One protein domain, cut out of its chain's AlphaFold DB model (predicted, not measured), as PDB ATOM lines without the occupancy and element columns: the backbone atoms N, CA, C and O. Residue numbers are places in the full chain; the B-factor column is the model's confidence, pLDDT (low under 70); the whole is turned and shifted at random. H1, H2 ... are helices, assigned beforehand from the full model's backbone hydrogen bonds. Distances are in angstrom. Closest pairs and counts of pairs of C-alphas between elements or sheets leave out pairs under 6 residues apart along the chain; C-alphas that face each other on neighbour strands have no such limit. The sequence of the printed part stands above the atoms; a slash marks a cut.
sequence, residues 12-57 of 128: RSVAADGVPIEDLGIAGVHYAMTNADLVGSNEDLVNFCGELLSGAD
ATOM      1  N   ARG A  12     127.254 -25.378 -54.445       52.25
ATOM      2  CA  ARG A  12     127.000 -26.535 -55.327       52.25
ATOM      3  C   ARG A  12     126.755 -27.736 -54.416       52.25
ATOM      4  O   ARG A  12     127.715 -28.318 -53.925       52.25
ATOM      5  N   SER A  13     125.497 -28.048 -54.140       51.03
ATOM      6  CA  SER A  13     125.102 -29.247 -53.396       51.03
ATOM      7  C   SER A  13     124.569 -30.289 -54.386       51.03
ATOM      8  O   SER A  13     123.825 -29.965 -55.312       51.03
ATOM      9  N   VAL A  14     125.036 -31.528 -54.240       63.97
ATOM     10  CA  VAL A  14     124.383 -32.724 -54.797       63.97
ATOM     11  C   VAL A  14     123.308 -33.143 -53.789       63.97
ATOM     12  O   VAL A  14     123.445 -32.822 -52.619       63.97
ATOM     13  N   ALA A  15     122.262 -33.861 -54.211       60.44
ATOM     14  CA  ALA A  15     121.263 -34.476 -53.323       60.44
ATOM     15  C   ALA A  15     120.830 -33.595 -52.128       60.44
ATOM     16  O   ALA A  15     120.909 -34.042 -50.996       60.44
ATOM     17  N   ALA A  16     120.405 -32.352 -52.390       59.53
ATOM     18  CA  ALA A  16     119.707 -31.412 -51.492       59.53
ATOM     19  C   ALA A  16     120.305 -31.104 -50.096       59.53
ATOM     20  O   ALA A  16     119.817 -30.196 -49.423       59.53
ATOM     21  N   ASP A  17     121.370 -31.773 -49.662       63.94
ATOM     22  CA  ASP A  17     121.948 -31.573 -48.341       63.94
ATOM     23  C   ASP A  17     122.649 -30.213 -48.281       63.94
ATOM     24  O   ASP A  17     123.502 -29.875 -49.110       63.94
ATOM     25  N   GLY A  18     122.256 -29.411 -47.291       69.12
ATOM     26  CA  GLY A  18     122.844 -28.101 -47.008       69.12
ATOM     27  C   GLY A  18     122.402 -26.956 -47.928       69.12
ATOM     28  O   GLY A  18     122.984 -25.873 -47.836       69.12
ATOM     29  N   VAL A  19     121.404 -27.159 -48.797       73.69
ATOM     30  CA  VAL A  19     120.784 -26.066 -49.565       73.69
ATOM     31  C   VAL A  19     119.808 -25.304 -48.659       73.69
ATOM     32  O   VAL A  19     118.981 -25.947 -48.009       73.69
ATOM     33  N   PRO A  20     119.890 -23.961 -48.578       77.44
ATOM     34  CA  PRO A  20     118.911 -23.178 -47.830       77.44
ATOM     35  C   PRO A  20     117.520 -23.346 -48.445       77.44
ATOM     36  O   PRO A  20     117.367 -23.359 -49.666       77.44
ATOM     37  N   ILE A  21     116.506 -23.468 -47.592       82.12
ATOM     38  CA  ILE A  21     115.104 -23.513 -48.029       82.12
ATOM     39  C   ILE A  21     114.543 -22.103 -48.247       82.12
ATOM     40  O   ILE A  21     113.528 -21.933 -48.920       82.12
ATOM     41  N   GLU A  22     115.198 -21.095 -47.675       83.06
ATOM     42  CA  GLU A  22     114.856 -19.688 -47.812       83.06
ATOM     43  C   GLU A  22     114.995 -19.252 -49.281       83.06
ATOM     44  O   GLU A  22     115.985 -19.569 -49.938       83.06
ATOM     45  N   ASP A  23     113.979 -18.565 -49.809       81.38
ATOM     46  CA  ASP A  23     113.839 -18.100 -51.203       81.38
ATOM     47  C   ASP A  23     113.799 -19.184 -52.307       81.38
ATOM     48  O   ASP A  23     113.333 -18.901 -53.412       81.38
ATOM     49  N   LEU A  24     114.233 -20.420 -52.030       82.19
ATOM     50  CA  LEU A  24     114.256 -21.532 -52.993       82.19
ATOM     51  C   LEU A  24     113.090 -22.518 -52.818       82.19
ATOM     52  O   LEU A  24     112.600 -23.076 -53.800       82.19
ATOM     53  N   GLY A  25     112.639 -22.732 -51.579       83.75
ATOM     54  CA  GLY A  25     111.641 -23.745 -51.244       83.75
ATOM     55  C   GLY A  25     112.131 -25.186 -51.451       83.75
ATOM     56  O   GLY A  25     113.316 -25.451 -51.646       83.75
ATOM     57  N   ILE A  26     111.196 -26.138 -51.388       82.25
ATOM     58  CA  ILE A  26     111.437 -27.556 -51.690       82.25
ATOM     59  C   ILE A  26     110.690 -27.882 -52.980       82.25
ATOM     60  O   ILE A  26     109.474 -27.703 -53.056       82.25
ATOM     61  N   ALA A  27     111.411 -28.357 -53.996       85.44
ATOM     62  CA  ALA A  27     110.797 -28.756 -55.256       85.44
ATOM     63  C   ALA A  27     109.864 -29.963 -55.044       85.44
ATOM     64  O   ALA A  27     110.282 -30.996 -54.520       85.44
ATOM     65  N   GLY A  28     108.604 -29.821 -55.458       87.19
ATOM     66  CA  GLY A  28     107.618 -30.902 -55.484       87.19
ATOM     67  C   GLY A  28     107.460 -31.521 -56.875       87.19
ATOM     68  O   GLY A  28     108.187 -31.195 -57.814       87.19
ATOM     69  N   VAL A  29     106.461 -32.393 -57.020       90.31
ATOM     70  CA  VAL A  29     106.002 -32.842 -58.341       90.31
ATOM     71  C   VAL A  29     105.295 -31.673 -59.019       90.31
ATOM     72  O   VAL A  29     104.369 -31.093 -58.457       90.31
ATOM     73  N   HIS A  30     105.756 -31.300 -60.210       92.19
ATOM     74  CA  HIS A  30     105.196 -30.160 -60.924       92.19
ATOM     75  C   HIS A  30     103.778 -30.470 -61.422       92.19
ATOM     76  O   HIS A  30     103.575 -31.426 -62.168       92.19
ATOM     77  N   TYR A  31     102.824 -29.613 -61.061       95.06
ATOM     78  CA  TYR A  31     101.440 -29.652 -61.519       95.06
ATOM     79  C   TYR A  31     100.989 -28.238 -61.897       95.06
ATOM     80  O   TYR A  31     101.187 -27.297 -61.129       95.06
ATOM     81  N   ALA A  32     100.404 -28.082 -63.083       95.88
ATOM     82  CA  ALA A  32      99.863 -26.807 -63.540       95.88
ATOM     83  C   ALA A  32      98.355 -26.770 -63.269       95.88
ATOM     84  O   ALA A  32      97.612 -27.539 -63.870       95.88
ATOM     85  N   MET A  33      97.925 -25.865 -62.387       95.88
ATOM     86  CA  MET A  33      96.511 -25.680 -62.043       95.88
ATOM     87  C   MET A  33      95.680 -25.349 -63.283       95.88
ATOM     88  O   MET A  33      96.022 -24.442 -64.050       95.88
ATOM     89  N   THR A  34      94.564 -26.045 -63.448       97.38
ATOM     90  CA  THR A  34      93.587 -25.763 -64.496       97.38
ATOM     91  C   THR A  34      92.581 -24.707 -64.033       97.38
ATOM     92  O   THR A  34      92.502 -24.346 -62.857       97.38
ATOM     93  N   ASN A  35      91.763 -24.196 -64.957       97.19
ATOM     94  CA  ASN A  35      90.638 -23.347 -64.569       97.19
ATOM     95  C   ASN A  35      89.636 -24.109 -63.684       97.19
ATOM     96  O   ASN A  35      89.142 -23.528 -62.720       97.19
ATOM     97  N   ALA A  36      89.392 -25.393 -63.976       96.00
ATOM     98  CA  ALA A  36      88.488 -26.249 -63.213       96.00
ATOM     99  C   ALA A  36      88.967 -26.436 -61.768       96.00
ATOM    100  O   ALA A  36      88.146 -26.420 -60.851       96.00
ATOM    101  N   ASP A  37      90.280 -26.509 -61.540       97.31
ATOM    102  CA  ASP A  37      90.814 -26.547 -60.179       97.31
ATOM    103  C   ASP A  37      90.570 -25.241 -59.424       97.31
ATOM    104  O   ASP A  37      90.193 -25.259 -58.257       97.31
ATOM    105  N   LEU A  38      90.742 -24.099 -60.097       96.06
ATOM    106  CA  LEU A  38      90.612 -22.781 -59.473       96.06
ATOM    107  C   LEU A  38      89.167 -22.404 -59.122       96.06
ATOM    108  O   LEU A  38      88.954 -21.690 -58.142       96.06
ATOM    109  N   VAL A  39      88.188 -22.817 -59.933       97.62
ATOM    110  CA  VAL A  39      86.769 -22.445 -59.747       97.62
ATOM    111  C   VAL A  39      85.911 -23.572 -59.174       97.62
ATOM    112  O   VAL A  39      84.801 -23.316 -58.709       97.62
ATOM    113  N   GLY A  40      86.404 -24.807 -59.241       95.06
ATOM    114  CA  GLY A  40      85.725 -26.013 -58.790       95.06
ATOM    115  C   GLY A  40      86.319 -26.572 -57.500       95.06
ATOM    116  O   GLY A  40      86.776 -25.841 -56.626       95.06
ATOM    117  N   SER A  41      86.286 -27.901 -57.371       96.25
ATOM    118  CA  SER A  41      86.758 -28.622 -56.177       96.25
ATOM    119  C   SER A  41      88.116 -29.307 -56.380       96.25
ATOM    120  O   SER A  41      88.395 -30.293 -55.701       96.25
ATOM    121  N   ASN A  42      88.967 -28.788 -57.279       97.25
ATOM    122  CA  ASN A  42      90.267 -29.385 -57.641       97.25
ATOM    123  C   ASN A  42      90.162 -30.769 -58.308       97.25
ATOM    124  O   ASN A  42      90.950 -31.666 -58.016       97.25
ATOM    125  N   GLU A  43      89.153 -30.972 -59.156       96.62
ATOM    126  CA  GLU A  43      88.876 -32.270 -59.788       96.62
ATOM    127  C   GLU A  43      90.073 -32.790 -60.600       96.62
ATOM    128  O   GLU A  43      90.452 -33.957 -60.461       96.62
ATOM    129  N   ASP A  44      90.720 -31.922 -61.383       97.62
ATOM    130  CA  ASP A  44      91.858 -32.301 -62.223       97.62
ATOM    131  C   ASP A  44      93.107 -32.581 -61.377       97.62
ATOM    132  O   ASP A  44      93.840 -33.537 -61.649       97.62
ATOM    133  N   LEU A  45      93.338 -31.807 -60.314       96.94
ATOM    134  CA  LEU A  45      94.440 -32.045 -59.380       96.94
ATOM    135  C   LEU A  45      94.259 -33.366 -58.626       96.94
ATOM    136  O   LEU A  45      95.216 -34.126 -58.477       96.94
ATOM    137  N   VAL A  46      93.042 -33.670 -58.167       96.94
ATOM    138  CA  VAL A  46      92.742 -34.933 -57.476       96.94
ATOM    139  C   VAL A  46      92.976 -36.121 -58.407       96.94
ATOM    140  O   VAL A  46      93.603 -37.096 -57.989       96.94
ATOM    141  N   ASN A  47      92.546 -36.028 -59.668       96.50
ATOM    142  CA  ASN A  47      92.796 -37.065 -60.669       96.50
ATOM    143  C   ASN A  47      94.295 -37.254 -60.925       96.50
ATOM    144  O   ASN A  47      94.787 -38.380 -60.859       96.50
ATOM    145  N   PHE A  48      95.036 -36.159 -61.117       95.50
ATOM    146  CA  PHE A  48      96.490 -36.198 -61.277       95.50
ATOM    147  C   PHE A  48      97.187 -36.868 -60.085       95.50
ATOM    148  O   PHE A  48      98.034 -37.745 -60.260       95.50
ATOM    149  N   CYS A  49      96.814 -36.501 -58.855       94.81
ATOM    150  CA  CYS A  49      97.341 -37.144 -57.654       94.81
ATOM    151  C   CYS A  49      96.974 -38.633 -57.592       94.81
ATOM    152  O   CYS A  49      97.804 -39.444 -57.186       94.81
ATOM    153  N   GLY A  50      95.759 -39.002 -58.002       94.56
ATOM    154  CA  GLY A  50      95.313 -40.391 -58.079       94.56
ATOM    155  C   GLY A  50      96.158 -41.224 -59.044       94.56
ATOM    156  O   GLY A  50      96.635 -42.295 -58.671       94.56
ATOM    157  N   GLU A  51      96.408 -40.713 -60.249       93.44
ATOM    158  CA  GLU A  51      97.278 -41.360 -61.235       93.44
ATOM    159  C   GLU A  51      98.709 -41.504 -60.712       93.44
ATOM    160  O   GLU A  51      99.280 -42.594 -60.770       93.44
ATOM    161  N   LEU A  52      99.260 -40.438 -60.120       91.56
ATOM    162  CA  LEU A  52     100.597 -40.450 -59.529       91.56
ATOM    163  C   LEU A  52     100.730 -41.515 -58.429       91.56
ATOM    164  O   LEU A  52     101.734 -42.225 -58.367       91.56
ATOM    165  N   LEU A  53      99.719 -41.640 -57.567       90.56
ATOM    166  CA  LEU A  53      99.709 -42.612 -56.474       90.56
ATOM    167  C   LEU A  53      99.420 -44.040 -56.945       90.56
ATOM    168  O   LEU A  53      99.869 -44.980 -56.296       90.56
ATOM    169  N   SER A  54      98.719 -44.227 -58.065       89.44
ATOM    170  CA  SER A  54      98.362 -45.559 -58.573       89.44
ATOM    171  C   SER A  54      99.576 -46.434 -58.910       89.44
ATOM    172  O   SER A  54      99.506 -47.656 -58.800       89.44
ATOM    173  N   GLY A  55     100.701 -45.814 -59.283       80.00
ATOM    174  CA  GLY A  55     101.970 -46.495 -59.549       80.00
ATOM    175  C   GLY A  55     102.909 -46.580 -58.343       80.00
ATOM    176  O   GLY A  55     104.003 -47.128 -58.467       80.00
ATOM    177  N   ALA A  56     102.532 -46.017 -57.192       83.44
ATOM    178  CA  ALA A  56     103.386 -46.008 -56.017       83.44
ATOM    179  C   ALA A  56     103.340 -47.363 -55.302       83.44
ATOM    180  O   ALA A  56     102.282 -47.872 -54.938       83.44
ATOM    181  N   ASP A  57     104.519 -47.919 -55.033       83.88
ATOM    182  CA  ASP A  57     104.658 -49.115 -54.215       83.88
ATOM    183  C   ASP A  57     104.181 -48.850 -52.778       83.88
ATOM    184  O   ASP A  57     104.883 -48.228 -51.972       83.88
TER     185      ASP A  57
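AT A GLANCE: This is residues 12 to 57 of the 128 residues of an uncharacterized protein of Anaeromyxobacter sp. RBG_16_69_14 (UniProt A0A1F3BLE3). With little regular structure, this is a long winding stretch with no named element, residues 12 to 34, that leads as a loop to a corner made by a short helix H1 and a longer helix H2. The loop and H2 run off from the H1 end as two limbs of an open, flat V, and residues 17 to 25 of the loop stand free. The printed part has 46 residues with two named helices, H1 then H2, and no named strand; its class is all helix, with 17 residues in named elements. It is extended, with a radius of gyration of the C-alphas of 15.0 A and spans of 40 by 29 by 11 A.

HOW THE PARTS SIT: H1, residues 35 to 39, and H2, residues 43 to 54, touch only at the corner by their tight link of 3 residues. H2 does so with residues 43 to 45 alone; the closest C-alphas, those of Asp 37 and Glu 43, are 6.1 A apart. In H1 and H2 every O i to N i+4 pair is within hydrogen-bond range.

IN THESE COORDINATES: H1 begins at C-alpha 35 (90.638, -23.347, -64.569). H2 is 16.4 A long and ends at C-alpha 54 (98.362, -45.559, -58.573).

THE WHOLE: The C-alphas farthest apart, those of Arg 12 and Gly 40, are 41.4 A apart. The printed part has no cut; pLDDT is under 70 in residues 12 to 18.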